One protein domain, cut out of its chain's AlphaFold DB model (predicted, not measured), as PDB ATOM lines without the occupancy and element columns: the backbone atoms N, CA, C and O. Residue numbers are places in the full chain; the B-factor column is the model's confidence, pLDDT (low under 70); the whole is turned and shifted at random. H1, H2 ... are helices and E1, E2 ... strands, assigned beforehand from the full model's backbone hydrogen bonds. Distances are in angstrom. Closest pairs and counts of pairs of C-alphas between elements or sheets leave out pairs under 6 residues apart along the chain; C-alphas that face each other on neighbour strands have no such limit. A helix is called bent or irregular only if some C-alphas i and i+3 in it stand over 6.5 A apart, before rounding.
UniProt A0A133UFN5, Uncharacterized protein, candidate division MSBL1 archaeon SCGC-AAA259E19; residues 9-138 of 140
ATOM      1  N   PRO A   9     206.526 242.672 228.278       94.44
ATOM      2  CA  PRO A   9     206.401 241.716 229.373       94.44
ATOM      3  C   PRO A   9     204.940 241.595 229.832       94.44
ATOM      4  O   PRO A   9     204.310 242.580 230.208       94.44
ATOM      5  N   VAL A  10     204.402 240.372 229.837       91.75
ATOM      6  CA  VAL A  10     203.015 240.103 230.271       91.75
ATOM      7  C   VAL A  10     202.984 239.518 231.677       91.75
ATOM      8  O   VAL A  10     202.214 239.935 232.537       91.75
ATOM      9  N   THR A  11     203.827 238.514 231.909       88.94
ATOM     10  CA  THR A  11     204.035 237.849 233.203       88.94
ATOM     11  C   THR A  11     205.491 237.390 233.265       88.94
ATOM     12  O   THR A  11     206.142 237.347 232.219       88.94
ATOM     13  N   PRO A  12     206.031 237.010 234.437       87.81
ATOM     14  CA  PRO A  12     207.396 236.505 234.511       87.81
ATOM     15  C   PRO A  12     207.642 235.388 233.486       87.81
ATOM     16  O   PRO A  12     206.854 234.446 233.391       87.81
ATOM     17  N   CYS A  13     208.740 235.499 232.734       89.19
ATOM     18  CA  CYS A  13     209.124 234.574 231.655       89.19
ATOM     19  C   CYS A  13     208.196 234.550 230.425       89.19
ATOM     20  O   CYS A  13     208.335 233.647 229.598       89.19
ATOM     21  N   ARG A  14     207.249 235.491 230.282       91.56
ATOM     22  CA  ARG A  14     206.359 235.574 229.114       91.56
ATOM     23  C   ARG A  14     206.313 236.972 228.521       91.56
ATOM     24  O   ARG A  14     205.985 237.933 229.220       91.56
ATOM     25  N   TYR A  15     206.540 237.043 227.217       94.00
ATOM     26  CA  TYR A  15     206.664 238.294 226.482       94.00
ATOM     27  C   TYR A  15     205.883 238.214 225.174       94.00
ATOM     28  O   TYR A  15     205.958 237.199 224.489       94.00
ATOM     29  N   ILE A  16     205.143 239.263 224.831       94.31
ATOM     30  CA  ILE A  16     204.471 239.384 223.531       94.31
ATOM     31  C   ILE A  16     205.370 240.179 222.591       94.31
ATOM     32  O   ILE A  16     205.928 241.202 222.980       94.31
ATOM     33  N   THR A  17     205.512 239.726 221.354       94.50
ATOM     34  CA  THR A  17     206.135 240.497 220.275       94.50
ATOM     35  C   THR A  17     205.403 240.226 218.966       94.50
ATOM     36  O   THR A  17     204.580 239.319 218.909       94.50
ATOM     37  N   GLU A  18     205.679 241.002 217.929       93.62
ATOM     38  CA  GLU A  18     205.218 240.713 216.569       93.62
ATOM     39  C   GLU A  18     206.311 239.982 215.784       93.62
ATOM     40  O   GLU A  18     207.501 240.086 216.106       93.62
ATOM     41  N   LEU A  19     205.929 239.260 214.731       93.19
ATOM     42  CA  LEU A  19     206.879 238.825 213.709       93.19
ATOM     43  C   LEU A  19     207.214 240.008 212.792       93.19
ATOM     44  O   LEU A  19     206.408 240.389 211.952       93.19
ATOM     45  N   GLY A  20     208.415 240.567 212.908       91.69
ATOM     46  CA  GLY A  20     208.863 241.685 212.070       91.69
ATOM     47  C   GLY A  20     209.358 241.247 210.690       91.69
ATOM     48  O   GLY A  20     209.252 241.984 209.709       91.69
ATOM     49  N   GLY A  21     209.866 240.016 210.577       92.00
ATOM     50  CA  GLY A  21     210.323 239.481 209.300       92.00
ATOM     51  C   GLY A  21     210.942 238.093 209.372       92.00
ATOM     52  O   GLY A  21     211.138 237.512 210.439       92.00
ATOM     53  N   ARG A  22     211.289 237.579 208.190       91.31
ATOM     54  CA  ARG A  22     211.994 236.305 208.011       91.31
ATOM     55  C   ARG A  22     213.339 236.525 207.322       91.31
ATOM     56  O   ARG A  22     213.466 237.405 206.467       91.31
ATOM     57  N   SER A  23     214.358 235.746 207.680       89.19
ATOM     58  CA  SER A  23     215.691 235.884 207.087       89.19
ATOM     59  C   SER A  23     216.504 234.597 207.073       89.19
ATOM     60  O   SER A  23     216.716 233.982 208.111       89.19
ATOM     61  N   GLU A  24     217.070 234.265 205.909       88.00
ATOM     62  CA  GLU A  24     218.012 233.147 205.718       88.00
ATOM     63  C   GLU A  24     219.322 233.297 206.510       88.00
ATOM     64  O   GLU A  24     220.065 232.338 206.683       88.00
ATOM     65  N   ALA A  25     219.639 234.508 206.986       86.94
ATOM     66  CA  ALA A  25     220.826 234.740 207.807       86.94
ATOM     67  C   ALA A  25     220.664 234.221 209.247       86.94
ATOM     68  O   ALA A  25     221.644 234.171 209.992       86.94
ATOM     69  N   LEU A  26     219.439 233.868 209.646       89.69
ATOM     70  CA  LEU A  26     219.121 233.328 210.957       89.69
ATOM     71  C   LEU A  26     218.942 231.809 210.860       89.69
ATOM     72  O   LEU A  26     218.245 231.317 209.979       89.69
ATOM     73  N   ALA A  27     219.569 231.066 211.773       89.50
ATOM     74  CA  ALA A  27     219.408 229.616 211.842       89.50
ATOM     75  C   ALA A  27     217.995 229.222 212.309       89.50
ATOM     76  O   ALA A  27     217.408 229.924 213.130       89.50
ATOM     77  N   ASP A  28     217.502 228.060 211.873       88.94
ATOM     78  CA  ASP A  28     216.114 227.621 212.112       88.94
ATOM     79  C   ASP A  28     215.733 227.478 213.582       88.94
ATOM     80  O   ASP A  28     214.587 227.676 213.959       88.94
ATOM     81  N   ASN A  29     216.701 227.183 214.448       89.81
ATOM     82  CA  ASN A  29     216.489 227.068 215.888       89.81
ATOM     83  C   ASN A  29     216.807 228.362 216.653       89.81
ATOM     84  O   ASN A  29     217.076 228.319 217.861       89.81
ATOM     85  N   ARG A  30     216.839 229.505 215.962       92.56
ATOM     86  CA  ARG A  30     217.109 230.813 216.556       92.56
ATOM     87  C   ARG A  30     215.978 231.792 216.292       92.56
ATOM     88  O   ARG A  30     215.323 231.755 215.259       92.56
ATOM     89  N   ILE A  31     215.801 232.695 217.245       93.81
ATOM     90  CA  ILE A  31     214.920 233.851 217.135       93.81
ATOM     91  C   ILE A  31     215.757 235.116 217.291       93.81
ATOM     92  O   ILE A  31     216.462 235.299 218.284       93.81
ATOM     93  N   GLY A  32     215.715 235.973 216.279       95.00
ATOM     94  CA  GLY A  32     216.405 237.250 216.273       95.00
ATOM     95  C   GLY A  32     215.598 238.286 217.040       95.00
ATOM     96  O   GLY A  32     214.438 238.508 216.715       95.00
ATOM     97  N   ILE A  33     216.202 238.938 218.032       94.44
ATOM     98  CA  ILE A  33     215.586 240.072 218.737       94.44
ATOM     99  C   ILE A  33     216.622 241.181 218.880       94.44
ATOM    100  O   ILE A  33     217.787 240.917 219.194       94.44
ATOM    101  N   HIS A  34     216.218 242.430 218.649       93.62
ATOM    102  CA  HIS A  34     217.093 243.588 218.813       93.62
ATOM    103  C   HIS A  34     217.734 243.606 220.212       93.62
ATOM    104  O   HIS A  34     217.041 243.483 221.221       93.62
ATOM    105  N   ILE A  35     219.060 243.786 220.311       92.69
ATOM    106  CA  ILE A  35     219.724 243.711 221.626       92.69
ATOM    107  C   ILE A  35     219.203 244.750 222.618       92.69
ATOM    108  O   ILE A  35     219.024 244.455 223.795       92.69
ATOM    109  N   GLU A  36     218.993 245.979 222.158       91.62
ATOM    110  CA  GLU A  36     218.528 247.045 223.044       91.62
ATOM    111  C   GLU A  36     217.079 246.801 223.482       91.62
ATOM    112  O   GLU A  36     216.763 247.067 224.635       91.62
ATOM    113  N   ALA A  37     216.247 246.186 222.634       92.81
ATOM    114  CA  ALA A  37     214.903 245.752 223.001       92.81
ATOM    115  C   ALA A  37     214.935 244.659 224.080       92.81
ATOM    116  O   ALA A  37     214.229 244.760 225.081       92.81
ATOM    117  N   LEU A  38     215.816 243.656 223.935       92.69
ATOM    118  CA  LEU A  38     216.026 242.631 224.966       92.69
ATOM    119  C   LEU A  38     216.393 243.261 226.311       92.69
ATOM    120  O   LEU A  38     215.808 242.907 227.328       92.69
ATOM    121  N   ARG A  39     217.338 244.210 226.306       92.81
ATOM    122  CA  ARG A  39     217.838 244.882 227.516       92.81
ATOM    123  C   ARG A  39     216.804 245.776 228.188       92.81
ATOM    124  O   ARG A  39     216.827 245.893 229.408       92.81
ATOM    125  N   GLN A  40     215.983 246.466 227.401       92.94
ATOM    126  CA  GLN A  40     215.010 247.429 227.912       92.94
ATOM    127  C   GLN A  40     213.748 246.736 228.417       92.94
ATOM    128  O   GLN A  40     213.222 247.114 229.461       92.94
ATOM    129  N   ASN A  41     213.292 245.706 227.700       94.00
ATOM    130  CA  ASN A  41     211.930 245.217 227.862       94.00
ATOM    131  C   ASN A  41     211.841 243.817 228.480       94.00
ATOM    132  O   ASN A  41     210.750 243.362 228.832       94.00
ATOM    133  N   THR A  42     212.966 243.107 228.611       92.94
ATOM    134  CA  THR A  42     212.966 241.707 229.045       92.94
ATOM    135  C   THR A  42     214.073 241.395 230.045       92.94
ATOM    136  O   THR A  42     215.080 242.091 230.130       92.94
ATOM    137  N   GLU A  43     213.914 240.287 230.766       91.31
ATOM    138  CA  GLU A  43     214.986 239.683 231.568       91.31
ATOM    139  C   GLU A  43     215.778 238.627 230.772       91.31
ATOM    140  O   GLU A  43     216.557 237.875 231.355       91.31
ATOM    141  N   LEU A  44     215.547 238.521 229.456       91.19
ATOM    142  CA  LEU A  44     216.087 237.448 228.629       91.19
ATOM    143  C   LEU A  44     217.554 237.671 228.253       91.19
ATOM    144  O   LEU A  44     217.997 238.791 227.985       91.19
ATOM    145  N   THR A  45     218.291 236.570 228.145       90.00
ATOM    146  CA  THR A  45     219.684 236.533 227.686       90.00
ATOM    147  C   THR A  45     219.833 235.725 226.396       90.00
ATOM    148  O   THR A  45     218.930 235.003 225.988       90.00
ATOM    149  N   SER A  46     220.988 235.817 225.730       88.50
ATOM    150  CA  SER A  46     221.280 234.996 224.540       88.50
ATOM    151  C   SER A  46     221.359 233.495 224.824       88.50
ATOM    152  O   SER A  46     221.287 232.692 223.896       88.50
ATOM    153  N   ASP A  47     221.561 233.126 226.088       86.62
ATOM    154  CA  ASP A  47     221.678 231.729 226.501       86.62
ATOM    155  C   ASP A  47     220.308 231.097 226.766       86.62
ATOM    156  O   ASP A  47     220.194 229.867 226.778       86.62
ATOM    157  N   ASP A  48     219.269 231.928 226.895       89.44
ATOM    158  CA  ASP A  48     217.914 231.474 227.156       89.44
ATOM    159  C   ASP A  48     217.286 230.837 225.907       89.44
ATOM    160  O   ASP A  48     217.522 231.221 224.751       89.44
ATOM    161  N   ARG A  49     216.422 229.857 226.156       90.25
ATOM    162  CA  ARG A  49     215.566 229.195 225.186       90.25
ATOM    163  C   ARG A  49     214.129 229.609 225.422       90.25
ATOM    164  O   ARG A  49     213.589 229.534 226.527       90.25
ATOM    165  N   VAL A  50     213.468 229.967 224.335       90.94
ATOM    166  CA  VAL A  50     212.058 230.331 224.337       90.94
ATOM    167  C   VAL A  50     211.252 229.336 223.524       90.94
ATOM    168  O   VAL A  50     211.701 228.805 222.508       90.94
ATOM    169  N   LEU A  51     210.033 229.089 223.981       90.56
ATOM    170  CA  LEU A  51     208.979 228.539 223.146       90.56
ATOM    171  C   LEU A  51     208.232 229.686 222.481       90.56
ATOM    172  O   LEU A  51     207.937 230.683 223.143       90.56
ATOM    173  N   ILE A  52     207.883 229.495 221.215       88.19
ATOM    174  CA  ILE A  52     206.975 230.373 220.484       88.19
ATOM    175  C   ILE A  52     205.581 229.742 220.560       88.19
ATOM    176  O   ILE A  52     205.395 228.589 220.172       88.19
ATOM    177  N   ASP A  53     204.610 230.467 221.113       81.56
ATOM    178  CA  ASP A  53     203.190 230.112 221.025       81.56
ATOM    179  C   ASP A  53     202.552 231.025 219.967       81.56
ATOM    180  O   ASP A  53     202.329 232.211 220.212       81.56
ATOM    181  N   SER A  54     202.324 230.473 218.774       68.62
ATOM    182  CA  SER A  54     201.797 231.150 217.583       68.62
ATOM    183  C   SER A  54     200.274 231.052 217.486       68.62
ATOM    184  O   SER A  54     199.724 230.830 216.408       68.62
ATOM    185  N   ARG A  55     199.554 231.140 218.614       60.72
ATOM    186  CA  ARG A  55     198.087 231.030 218.592       60.72
ATOM    187  C   ARG A  55     197.495 232.125 217.712       60.72
ATOM    188  O   ARG A  55     197.257 233.232 218.187       60.72
ATOM    189  N   LYS A  56     197.131 231.766 216.480       53.50
ATOM    190  CA  LYS A  56     196.115 232.492 215.724       53.50
ATOM    191  C   LYS A  56     194.873 232.542 216.602       53.50
ATOM    192  O   LYS A  56     194.336 231.502 216.998       53.50
ATOM    193  N   ILE A  57     194.449 233.749 216.961       45.03
ATOM    194  CA  ILE A  57     193.199 233.973 217.684       45.03
ATOM    195  C   ILE A  57     192.077 233.381 216.812       45.03
ATOM    196  O   ILE A  57     191.712 233.961 215.797       45.03
ATOM    197  N   GLY A  58     191.582 232.189 217.175       42.59
ATOM    198  CA  GLY A  58     190.527 231.466 216.445       42.59
ATOM    199  C   GLY A  58     190.897 230.093 215.859       42.59
ATOM    200  O   GLY A  58     190.020 229.449 215.294       42.59
ATOM    201  N   GLY A  59     192.141 229.618 215.987       49.81
ATOM    202  CA  GLY A  59     192.531 228.274 215.531       49.81
ATOM    203  C   GLY A  59     192.120 227.158 216.504       49.81
ATOM    204  O   GLY A  59     192.457 227.211 217.685       49.81
ATOM    205  N   GLU A  60     191.424 226.131 216.004       51.72
ATOM    206  CA  GLU A  60     190.965 224.947 216.760       51.72
ATOM    207  C   GLU A  60     192.042 223.861 216.961       51.72
ATOM    208  O   GLU A  60     191.730 222.754 217.407       51.72
ATOM    209  N   GLU A  61     193.315 224.121 216.647       58.75
ATOM    210  CA  GLU A  61     194.327 223.079 216.811       58.75
ATOM    211  C   GLU A  61     194.591 222.761 218.292       58.75
ATOM    212  O   GLU A  61     194.839 223.663 219.107       58.75
ATOM    213  N   PRO A  62     194.573 221.471 218.676       61.56
ATOM    214  CA  PRO A  62     194.891 221.078 220.034       61.56
ATOM    215  C   PRO A  62     196.341 221.476 220.352       61.56
ATOM    216  O   PRO A  62     197.249 221.206 219.562       61.56
ATOM    217  N   PRO A  63     196.603 222.091 221.521       65.62
ATOM    218  CA  PRO A  63     197.938 222.562 221.852       65.62
ATOM    219  C   PRO A  63     198.928 221.393 221.853       65.62
ATOM    220  O   PRO A  63     198.768 220.442 222.625       65.62
ATOM    221  N   LYS A  64     199.989 221.492 221.036       70.06
ATOM    222  CA  LYS A  64     201.082 220.508 221.033       70.06
ATOM    223  C   LYS A  64     201.617 220.330 222.462       70.06
ATOM    224  O   LYS A  64     201.806 221.336 223.169       70.06
ATOM    225  N   PRO A  65     201.864 219.084 222.910       70.38
ATOM    226  CA  PRO A  65     202.427 218.844 224.228       70.38
ATOM    227  C   PRO A  65     203.812 219.486 224.323       70.38
ATOM    228  O   PRO A  65     204.538 219.550 223.337       70.38
ATOM    229  N   PHE A  66     204.185 219.949 225.517       68.19
ATOM    230  CA  PHE A  66     205.384 220.770 225.730       68.19
ATOM    231  C   PHE A  66     206.668 220.168 225.129       68.19
ATOM    232  O   PHE A  66     207.454 220.884 224.528       68.19
ATOM    233  N   PHE A  67     206.857 218.850 225.245       71.25
ATOM    234  CA  PHE A  67     208.034 218.139 224.725       71.25
ATOM    235  C   PHE A  67     208.083 218.022 223.193       71.25
ATOM    236  O   PHE A  67     209.125 217.672 222.654       71.25
ATOM    237  N   ALA A  68     206.967 218.264 222.505       74.00
ATOM    238  CA  ALA A  68     206.874 218.255 221.047       74.00
ATOM    239  C   ALA A  68     206.907 219.674 220.456       74.00
ATOM    240  O   ALA A  68     206.745 219.835 219.249       74.00
ATOM    241  N   ARG A  69     207.049 220.705 221.300       78.56
ATOM    242  CA  ARG A  69     207.181 222.091 220.850       78.56
ATOM    243  C   ARG A  69     208.644 222.396 220.558       78.56
ATOM    244  O   ARG A  69     209.529 222.025 221.330       78.56
ATOM    245  N   GLU A  70     208.877 223.104 219.466       81.31
ATOM    246  CA  GLU A  70     210.206 223.584 219.111       81.31
ATOM    247  C   GLU A  70     210.650 224.696 220.059       81.31
ATOM    248  O   GLU A  70     209.854 225.533 220.486       81.31
ATOM    249  N   THR A  71     211.936 224.676 220.405       88.25
ATOM    250  CA  THR A  71     212.568 225.675 221.276       88.25
ATOM    251  C   THR A  71     213.592 226.451 220.471       88.25
ATOM    252  O   THR A  71     214.384 225.859 219.737       88.25
ATOM    253  N   PHE A  72     213.616 227.760 220.672       91.62
ATOM    254  CA  PHE A  72     214.472 228.682 219.944       91.62
ATOM    255  C   PHE A  72     215.452 229.326 220.910       91.62
ATOM    256  O   PHE A  72     215.063 229.735 222.002       91.62
ATOM    257  N   ARG A  73     216.722 229.422 220.522       92.75
ATOM    258  CA  ARG A  73     217.698 230.252 221.239       92.75
ATOM    259  C   ARG A  73     217.606 231.693 220.774       92.75
ATOM    260  O   ARG A  73     217.375 231.951 219.592       92.75
ATOM    261  N   ILE A  74     217.840 232.624 221.684       93.75
ATOM    262  CA  ILE A  74     217.841 234.045 221.347       93.75
ATOM    263  C   ILE A  74     219.143 234.403 220.625       93.75
ATOM    264  O   ILE A  74     220.240 234.186 221.133       93.75
ATOM    265  N   GLU A  75     219.013 234.989 219.438       93.75
ATOM    266  CA  GLU A  75     220.098 235.623 218.694       93.75
ATOM    267  C   GLU A  75     219.985 237.146 218.863       93.75
ATOM    268  O   GLU A  75     219.118 237.777 218.248       93.75
ATOM    269  N   PRO A  76     220.838 237.783 219.683       93.38
ATOM    270  CA  PRO A  76     220.753 239.221 219.866       93.38
ATOM    271  C   PRO A  76     221.211 239.958 218.609       93.38
ATOM    272  O   PRO A  76     222.378 239.888 218.216       93.38
ATOM    273  N   LEU A  77     220.312 240.730 218.006       91.00
ATOM    274  CA  LEU A  77     220.596 241.452 216.776       91.00
ATOM    275  C   LEU A  77     221.385 242.729 217.066       91.00
ATOM    276  O   LEU A  77     220.933 243.576 217.840       91.00
ATOM    277  N   ARG A  78     222.586 242.862 216.475       86.31
ATOM    278  CA  ARG A  78     223.492 244.000 216.719       86.31
ATOM    279  C   ARG A  78     224.217 244.475 215.460       86.31
ATOM    280  O   ARG A  78     224.859 243.689 214.765       86.31
ATOM    281  N   GLY A  79     224.234 245.795 215.265       72.31
ATOM    282  CA  GLY A  79     225.149 246.487 214.355       72.31
ATOM    283  C   GLY A  79     225.059 246.073 212.879       72.31
ATOM    284  O   GLY A  79     224.093 245.474 212.422       72.31
ATOM    285  N   ILE A  80     226.109 246.401 212.119       60.56
ATOM    286  CA  ILE A  80     226.151 246.275 210.648       60.56
ATOM    287  C   ILE A  80     226.012 244.820 210.178       60.56
ATOM    288  O   ILE A  80     225.395 244.566 209.142       60.56
ATOM    289  N   ARG A  81     226.539 243.861 210.952       61.72
ATOM    290  CA  ARG A  81     226.465 242.424 210.632       61.72
ATOM    291  C   ARG A  81     225.028 241.926 210.531       61.72
ATOM    292  O   ARG A  81     224.748 241.062 209.711       61.72
ATOM    293  N   ASN A  82     224.126 242.546 211.287       72.44
ATOM    294  CA  ASN A  82     222.719 242.180 211.322       72.44
ATOM    295  C   ASN A  82     221.856 243.267 210.679       72.44
ATOM    296  O   ASN A  82     220.657 243.290 210.901       72.44
ATOM    297  N   SER A  83     222.436 244.163 209.873       73.94
ATOM    298  CA  SER A  83     221.719 245.298 209.273       73.94
ATOM    299  C   SER A  83     220.460 244.876 208.507       73.94
ATOM    300  O   SER A  83     219.426 245.519 208.646       73.94
ATOM    301  N   ARG A  84     220.512 243.746 207.788       74.75
ATOM    302  CA  ARG A  84     219.358 243.152 207.087       74.75
ATOM    303  C   ARG A  84     218.299 242.551 208.025       74.75
ATOM    304  O   ARG A  84     217.130 242.509 207.667       74.75
ATOM    305  N   LEU A  85     218.700 242.073 209.203       77.69
ATOM    306  CA  LEU A  85     217.785 241.568 210.238       77.69
ATOM    307  C   LEU A  85     217.153 242.733 211.014       77.69
ATOM    308  O   LEU A  85     215.982 242.700 211.355       77.69
ATOM    309  N   LEU A  86     217.926 243.790 211.251       81.31
ATOM    310  CA  LEU A  86     217.484 245.005 211.930       81.31
ATOM    311  C   LEU A  86     216.534 245.835 211.060       81.31
ATOM    312  O   LEU A  86     215.634 246.470 211.588       81.31
ATOM    313  N   SER A  87     216.676 245.804 209.730       81.38
ATOM    314  CA  SER A  87     215.745 246.501 208.829       81.38
ATOM    315  C   SER A  87     214.327 245.927 208.837       81.38
ATOM    316  O   SER A  87     213.426 246.564 208.307       81.38
ATOM    317  N   VAL A  88     214.144 244.723 209.387       82.25
ATOM    318  CA  VAL A  88     212.841 244.060 209.539       82.25
ATOM    319  C   VAL A  88     212.419 243.949 211.012       82.25
ATOM    320  O   VAL A  88     211.522 243.189 211.338       82.25
ATOM    321  N   SER A  89     213.087 244.670 211.916       85.56
ATOM    322  CA  SER A  89     212.802 244.708 213.358       85.56
ATOM    323  C   SER A  89     213.021 246.145 213.843       85.56
ATOM    324  O   SER A  89     214.073 246.495 214.386       85.56
ATOM    325  N   SER A  90     212.055 247.004 213.521       84.62
ATOM    326  CA  SER A  90     212.109 248.454 213.739       84.62
ATOM    327  C   SER A  90     211.905 248.815 215.212       84.62
ATOM    328  O   SER A  90     212.619 249.662 215.742       84.62
ATOM    329  N   ASP A  91     210.963 248.127 215.862       89.31
ATOM    330  CA  ASP A  91     210.462 248.384 217.213       89.31
ATOM    331  C   ASP A  91     210.727 247.213 218.179       89.31
ATOM    332  O   ASP A  91     210.205 247.185 219.298       89.31
ATOM    333  N   GLY A  92     211.611 246.285 217.799       89.94
ATOM    334  CA  GLY A  92     212.037 245.153 218.632       89.94
ATOM    335  C   GLY A  92     211.259 243.864 218.359       89.94
ATOM    336  O   GLY A  92     211.288 242.938 219.173       89.94
ATOM    337  N   GLU A  93     210.573 243.808 217.219       94.69
ATOM    338  CA  GLU A  93     209.865 242.647 216.693       94.69
ATOM    339  C   GLU A  93     210.815 241.453 216.539       94.69
ATOM    340  O   GLU A  93     212.023 241.605 216.318       94.69
ATOM    341  N   ALA A  94     210.272 240.245 216.630       94.56
ATOM    342  CA  ALA A  94     211.038 239.036 216.394       94.56
ATOM    343  C   ALA A  94     211.354 238.846 214.909       94.56
ATOM    344  O   ALA A  94     210.546 239.140 214.031       94.56
ATOM    345  N   VAL A  95     212.516 238.262 214.641       94.44
ATOM    346  CA  VAL A  95     212.907 237.782 213.318       94.44
ATOM    347  C   VAL A  95     213.076 236.272 213.387       94.44
ATOM    348  O   VAL A  95     213.709 235.767 214.316       94.44
ATOM    349  N   LEU A  96     212.526 235.553 212.414       93.31
ATOM    350  CA  LEU A  96     212.620 234.093 212.315       93.31
ATOM    351  C   LEU A  96     213.360 233.666 211.042       93.31
ATOM    352  O   LEU A  96     213.568 234.472 210.131       93.31
ATOM    353  N   SER A  97     213.784 232.403 210.971       91.69
ATOM    354  CA  SER A  97     214.207 231.840 209.687       91.69
ATOM    355  C   SER A  97     212.980 231.640 208.776       91.69
ATOM    356  O   SER A  97     211.843 231.637 209.260       91.69
ATOM    357  N   PRO A  98     213.160 231.510 207.451       86.75
ATOM    358  CA  PRO A  98     212.050 231.284 206.529       86.75
ATOM    359  C   PRO A  98     211.224 230.043 206.873       86.75
ATOM    360  O   PRO A  98     210.004 230.107 206.765       86.75
ATOM    361  N   ASP A  99     211.875 228.993 207.373       83.75
ATOM    362  CA  ASP A  99     211.266 227.689 207.650       83.75
ATOM    363  C   ASP A  99     210.867 227.506 209.128       83.75
ATOM    364  O   ASP A  99     210.242 226.512 209.496       83.75
ATOM    365  N   ALA A 100     211.204 228.463 209.997       79.12
ATOM    366  CA  ALA A 100     210.840 228.418 211.408       79.12
ATOM    367  C   ALA A 100     209.347 228.710 211.606       79.12
ATOM    368  O   ALA A 100     208.864 229.763 211.183       79.12
ATOM    369  N   VAL A 101     208.655 227.812 212.318       75.19
ATOM    370  CA  VAL A 101     207.224 227.887 212.670       75.19
ATOM    371  C   VAL A 101     206.325 228.118 211.446       75.19
ATOM    372  O   VAL A 101     206.164 229.239 210.949       75.19
ATOM    373  N   GLU A 102     205.700 227.034 210.989       67.81
ATOM    374  CA  GLU A 102     204.685 227.070 209.935       67.81
ATOM    375  C   GLU A 102     203.513 227.995 210.338       67.81
ATOM    376  O   GLU A 102     203.175 228.121 211.518       67.81
ATOM    377  N   ASP A 103     202.916 228.665 209.349       77.44
ATOM    378  CA  ASP A 103     201.710 229.503 209.472       77.44
ATOM    379  C   ASP A 103     201.809 230.833 210.246       77.44
ATOM    380  O   ASP A 103     200.771 231.372 210.634       77.44
ATOM    381  N   LEU A 104     203.002 231.407 210.430       85.06
ATOM    382  CA  LEU A 104     203.160 232.788 210.922       85.06
ATOM    383  C   LEU A 104     203.445 233.789 209.797       85.06
ATOM    384  O   LEU A 104     204.443 233.646 209.076       85.06
ATOM    385  N   ASP A 105     202.632 234.840 209.733       87.94
ATOM    386  CA  ASP A 105     202.786 235.972 208.824       87.94
ATOM    387  C   ASP A 105     203.435 237.177 209.526       87.94
ATOM    388  O   ASP A 105     203.405 237.322 210.749       87.94
ATOM    389  N   VAL A 106     204.073 238.059 208.750       90.12
ATOM    390  CA  VAL A 106     204.652 239.301 209.291       90.12
ATOM    391  C   VAL A 106     203.539 240.165 209.892       90.12
ATOM    392  O   VAL A 106     202.529 240.418 209.238       90.12
ATOM    393  N   GLY A 107     203.754 240.636 211.119       89.50
ATOM    394  CA  GLY A 107     202.783 241.367 211.931       89.50
ATOM    395  C   GLY A 107     201.949 240.482 212.863       89.50
ATOM    396  O   GLY A 107     201.259 241.022 213.726       89.50
ATOM    397  N   ASP A 108     202.022 239.152 212.745       89.69
ATOM    398  CA  ASP A 108     201.343 238.265 213.690       89.69
ATOM    399  C   ASP A 108     201.946 238.407 215.093       89.69
ATOM    400  O   ASP A 108     203.168 238.408 215.278       89.69
ATOM    401  N   GLU A 109     201.072 238.483 216.098       90.69
ATOM    402  CA  GLU A 109     201.476 238.459 217.499       90.69
ATOM    403  C   GLU A 109     201.949 237.057 217.895       90.69
ATOM    404  O   GLU A 109     201.260 236.051 217.703       90.69
ATOM    405  N   ILE A 110     203.119 236.995 218.523       90.88
ATOM    406  CA  ILE A 110     203.717 235.774 219.043       90.88
ATOM    407  C   ILE A 110     204.000 235.911 220.538       90.88
ATOM    408  O   ILE A 110     204.478 236.939 221.028       90.88
ATOM    409  N   LEU A 111     203.736 234.837 221.282       91.12
ATOM    410  CA  LEU A 111     204.083 234.752 222.695       91.12
ATOM    411  C   LEU A 111     205.406 234.004 222.862       91.12
ATOM    412  O   LEU A 111     205.497 232.809 222.576       91.12
ATOM    413  N   LEU A 112     206.406 234.690 223.402       91.56
ATOM    414  CA  LEU A 112     207.677 234.109 223.815       91.56
ATOM    415  C   LEU A 112     207.577 233.635 225.259       91.56
ATOM    416  O   LEU A 112     207.237 234.409 226.154       91.56
ATOM    417  N   ASN A 113     207.901 232.368 225.500       91.44
ATOM    418  CA  ASN A 113     207.881 231.772 226.831       91.44
ATOM    419  C   ASN A 113     209.237 231.143 227.177       91.44
ATOM    420  O   ASN A 113     209.570 230.074 226.662       91.44
ATOM    421  N   SER A 114     209.986 231.771 228.086       90.00
ATOM    422  CA  SER A 114     211.299 231.295 228.554       90.00
ATOM    423  C   SER A 114     211.233 230.341 229.746       90.00
ATOM    424  O   SER A 114     212.259 229.894 230.254       90.00
ATOM    425  N   ALA A 115     210.037 229.947 230.194       80.69
ATOM    426  CA  ALA A 115     209.915 228.938 231.248       80.69
ATOM    427  C   ALA A 115     210.481 227.563 230.832       80.69
ATOM    428  O   ALA A 115     210.637 226.691 231.687       80.69
ATOM    429  N   ALA A 116     210.799 227.366 229.547       68.75
ATOM    430  CA  ALA A 116     211.428 226.155 229.037       68.75
ATOM    431  C   ALA A 116     212.794 225.861 229.661       68.75
ATOM    432  O   ALA A 116     213.063 224.698 229.955       68.75
ATOM    433  N   ASP A 117     213.595 226.879 229.971       68.19
ATOM    434  CA  ASP A 117     214.894 226.670 230.624       68.19
ATOM    435  C   ASP A 117     214.783 226.266 232.092       68.19
ATOM    436  O   ASP A 117     215.736 225.774 232.691       68.19
ATOM    437  N   ARG A 118     213.606 226.446 232.696       64.88
ATOM    438  CA  ARG A 118     213.373 226.099 234.102       64.88
ATOM    439  C   ARG A 118     212.956 224.641 234.294       64.88
ATOM    440  O   ARG A 118     212.704 224.239 235.429       64.88
ATOM    441  N   ILE A 119     212.867 223.848 233.222       62.41
ATOM    442  CA  ILE A 119     212.599 222.410 233.308       62.41
ATOM    443  C   ILE A 119     213.938 221.663 233.339       62.41
ATOM    444  O   ILE A 119     214.652 221.675 232.338       62.41
ATOM    445  N   PRO A 120     214.280 220.978 234.446       63.44
ATOM    446  CA  PRO A 120     215.519 220.212 234.525       63.44
ATOM    447  C   PRO A 120     215.583 219.133 233.438       63.44
ATOM    448  O   PRO A 120     214.579 218.460 233.163       63.44
ATOM    449  N   GLU A 121     216.767 218.922 232.860       60.38
ATOM    450  CA  GLU A 121     216.995 217.821 231.921       60.38
ATOM    451  C   GLU A 121     216.535 216.482 232.522       60.38
ATOM    452  O   GLU A 121     216.728 216.194 233.704       60.38
ATOM    453  N   GLY A 122     215.853 215.669 231.714       64.88
ATOM    454  CA  GLY A 122     215.336 214.365 232.137       64.88
ATOM    455  C   GLY A 122     214.086 214.401 233.029       64.88
ATOM    456  O   GLY A 122     213.487 213.349 233.253       64.88
ATOM    457  N   TRP A 123     213.615 215.571 233.484       72.62
ATOM    458  CA  TRP A 123     212.419 215.662 234.336       72.62
ATOM    459  C   TRP A 123     211.158 215.115 233.650       72.62
ATOM    460  O   TRP A 123     210.366 214.401 234.267       72.62
ATOM    461  N   ILE A 124     210.995 215.391 232.352       69.69
ATOM    462  CA  ILE A 124     209.866 214.889 231.555       69.69
ATOM    463  C   ILE A 124     209.938 213.363 231.410       69.69
ATOM    464  O   ILE A 124     208.937 212.684 231.627       69.69
ATOM    465  N   VAL A 125     211.121 212.818 231.106       72.69
ATOM    466  CA  VAL A 125     211.340 211.365 230.973       72.69
ATOM    467  C   VAL A 125     211.028 210.659 232.291       72.69
ATOM    468  O   VAL A 125     210.277 209.684 232.302       72.69
ATOM    469  N   LYS A 126     211.509 211.208 233.411       73.31
ATOM    470  CA  LYS A 126     211.208 210.704 234.753       73.31
ATOM    471  C   LYS A 126     209.702 210.680 235.023       73.31
ATOM    472  O   LYS A 126     209.167 209.655 235.424       73.31
ATOM    473  N   ARG A 127     208.988 211.766 234.716       73.25
ATOM    474  CA  ARG A 127     207.526 211.841 234.890       73.25
ATOM    475  C   ARG A 127     206.754 210.839 234.032       73.25
ATOM    476  O   ARG A 127     205.698 210.377 234.464       73.25
ATOM    477  N   ILE A 128     207.236 210.534 232.828       77.19
ATOM    478  CA  ILE A 128     206.638 209.510 231.962       77.19
ATOM    479  C   ILE A 128     206.844 208.123 232.583       77.19
ATOM    480  O   ILE A 128     205.865 207.390 232.726       77.19
ATOM    481  N   HIS A 129     208.070 207.807 233.016       73.81
ATOM    482  CA  HIS A 129     208.390 206.558 233.715       73.81
ATOM    483  C   HIS A 129     207.537 206.366 234.975       73.81
ATOM    484  O   HIS A 129     206.808 205.379 235.063       73.81
ATOM    485  N   ASP A 130     207.509 207.358 235.871       77.69
ATOM    486  CA  ASP A 130     206.726 207.320 237.114       77.69
ATOM    487  C   ASP A 130     205.236 207.019 236.847       77.69
ATOM    488  O   ASP A 130     204.558 206.325 237.609       77.69
ATOM    489  N   ARG A 131     204.694 207.544 235.738       74.00
ATOM    490  CA  ARG A 131     203.282 207.379 235.365       74.00
ATOM    491  C   ARG A 131     202.990 206.025 234.714       74.00
ATOM    492  O   ARG A 131     201.858 205.548 234.823       74.00
ATOM    493  N   MET A 132     203.971 205.417 234.046       70.44
ATOM    494  CA  MET A 132     203.867 204.046 233.536       70.44
ATOM    495  C   MET A 132     204.004 203.020 234.667       70.44
ATOM    496  O   MET A 132     203.213 202.079 234.732       70.44
ATOM    497  N   GLU A 133     204.922 203.238 235.609       71.50
ATOM    498  CA  GLU A 133     205.130 202.362 236.768       71.50
ATOM    499  C   GLU A 133     203.941 202.408 237.741       71.50
ATOM    500  O   GLU A 133     203.413 201.365 238.126       71.50
ATOM    501  N   GLY A 134     203.404 203.598 238.033       59.09
ATOM    502  CA  GLY A 134     202.213 203.756 238.879       59.09
ATOM    503  C   GLY A 134     200.911 203.178 238.296       59.09
ATOM    504  O   GLY A 134     199.911 203.073 239.011       59.09
ATOM    505  N   ARG A 135     200.892 202.793 237.010       53.06
ATOM    506  CA  ARG A 135     199.780 202.049 236.391       53.06
ATOM    507  C   ARG A 135     199.891 200.535 236.591       53.06
ATOM    508  O   ARG A 135     198.848 199.893 236.650       53.06
ATOM    509  N   SER A 136     201.096 199.983 236.756       52.06
ATOM    510  CA  SER A 136     201.284 198.549 237.047       52.06
ATOM    511  C   SER A 136     200.852 198.168 238.466       52.06
ATOM    512  O   SER A 136     200.401 197.051 238.692       52.06
ATOM    513  N   SER A 137     200.909 199.098 239.422       53.47
ATOM    514  CA  SER A 137     200.566 198.828 240.829       53.47
ATOM    515  C   SER A 137     199.068 198.921 241.164       53.47
ATOM    516  O   SER A 137     198.706 198.825 242.331       53.47
ATOM    517  N   ARG A 138     198.184 199.153 240.179       51.56
ATOM    518  CA  ARG A 138     196.718 199.267 240.383       51.56
ATOM    519  C   ARG A 138     195.910 198.067 239.877       51.56
ATOM    520  O   ARG A 138     194.685 198.109 239.893       51.56
TER     521      ARG A 138
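AT A GLANCE: This is residues 9 to 138 of the 140 residues of an uncharacterized protein of candidate division MSBL1 archaeon SCGC-AAA259E19 (UniProt A0A133UFN5). A strongly twisted sheet rolls into a small, nearly closed barrel: E2, E7, E4, E5 and E3 follow each other round it, and E6, paired with E2, comes close to E3. H1 sits beside E5, H2 lies across E6, and H3 over E4 leads to H4, an arm of which residues 126 to 136, with 137 and 138, stick out. The 130 printed residues have seven strands and four helices, in the order E1 E2 E3 H1 E4 E5 H2 E6 E7 H3 H4. The class is mixed, and the branched sheet has parallel and antiparallel pairs. The whole is only just compact, close to loose, with a radius of gyration of the C-alphas of 16.8 A and spans of 62 by 31 by 27 A.

HOW THE PARTS SIT: E2, residues 14 to 22, has three neighbours and bends by 58 degrees at residue 18. It forms a hairpin with E1, residues 9 to 11 (N 14 to O 11, 2.9 A). On the other side of E2 lies antiparallel E7, residues 109 to 113, with N 15 and O 112 2.9 A apart. E6, residues 94 to 96, is parallel to E2, with N 20 and O 94 2.8 A apart. E4, residues 49 to 53, is antiparallel to E7 (N 51 to O 113, 2.9 A) and forms a hairpin with E5, residues 71 to 77 (N 50 to O 72, 2.8 A). E3, residues 30 to 34, is parallel to E5, with N 31 and O 73 2.9 A apart; its closest C-alpha to E6, Gly 32 to Val 95, is 4.6 A away. H1, residues 35 to 41, is only just at the sheet's level, at a height of 3.6 A. H2, residues 80 to 86, is irregular, with C-alphas 81 and 84 8.0 A apart; it is on the sheet, 9.3 A high. H3, residues 114 to 118, is only just over E4. H4, residues 123 to 136, is not on the sheet. Every O i to N i+4 pair is within hydrogen-bond range in H1, against 1 of 3 in H2 and 0 of 1 in H3, whose O i to N i+3 pairs are 3 of 4 and 2 of 2, and 8 of 10 in H4.

IN THESE COORDINATES: E1 begins at C-alpha 9 (206.401, 241.716, 229.373). E2 is 21.9 A long, E5 18.3 A and H4 20.6 A, ending at C-alpha 136 (201.284, 198.549, 237.047).

THE WHOLE: The C-alphas of Ile 80 and Arg 138 are farthest apart, 62.9 A. The printed part has no cut. Links E4 to E5 and E6 to E7 are long. Mean pLDDT of the printed part is 81.0; 27 residues are under 70, among them 54 to 63 and 134 to 138.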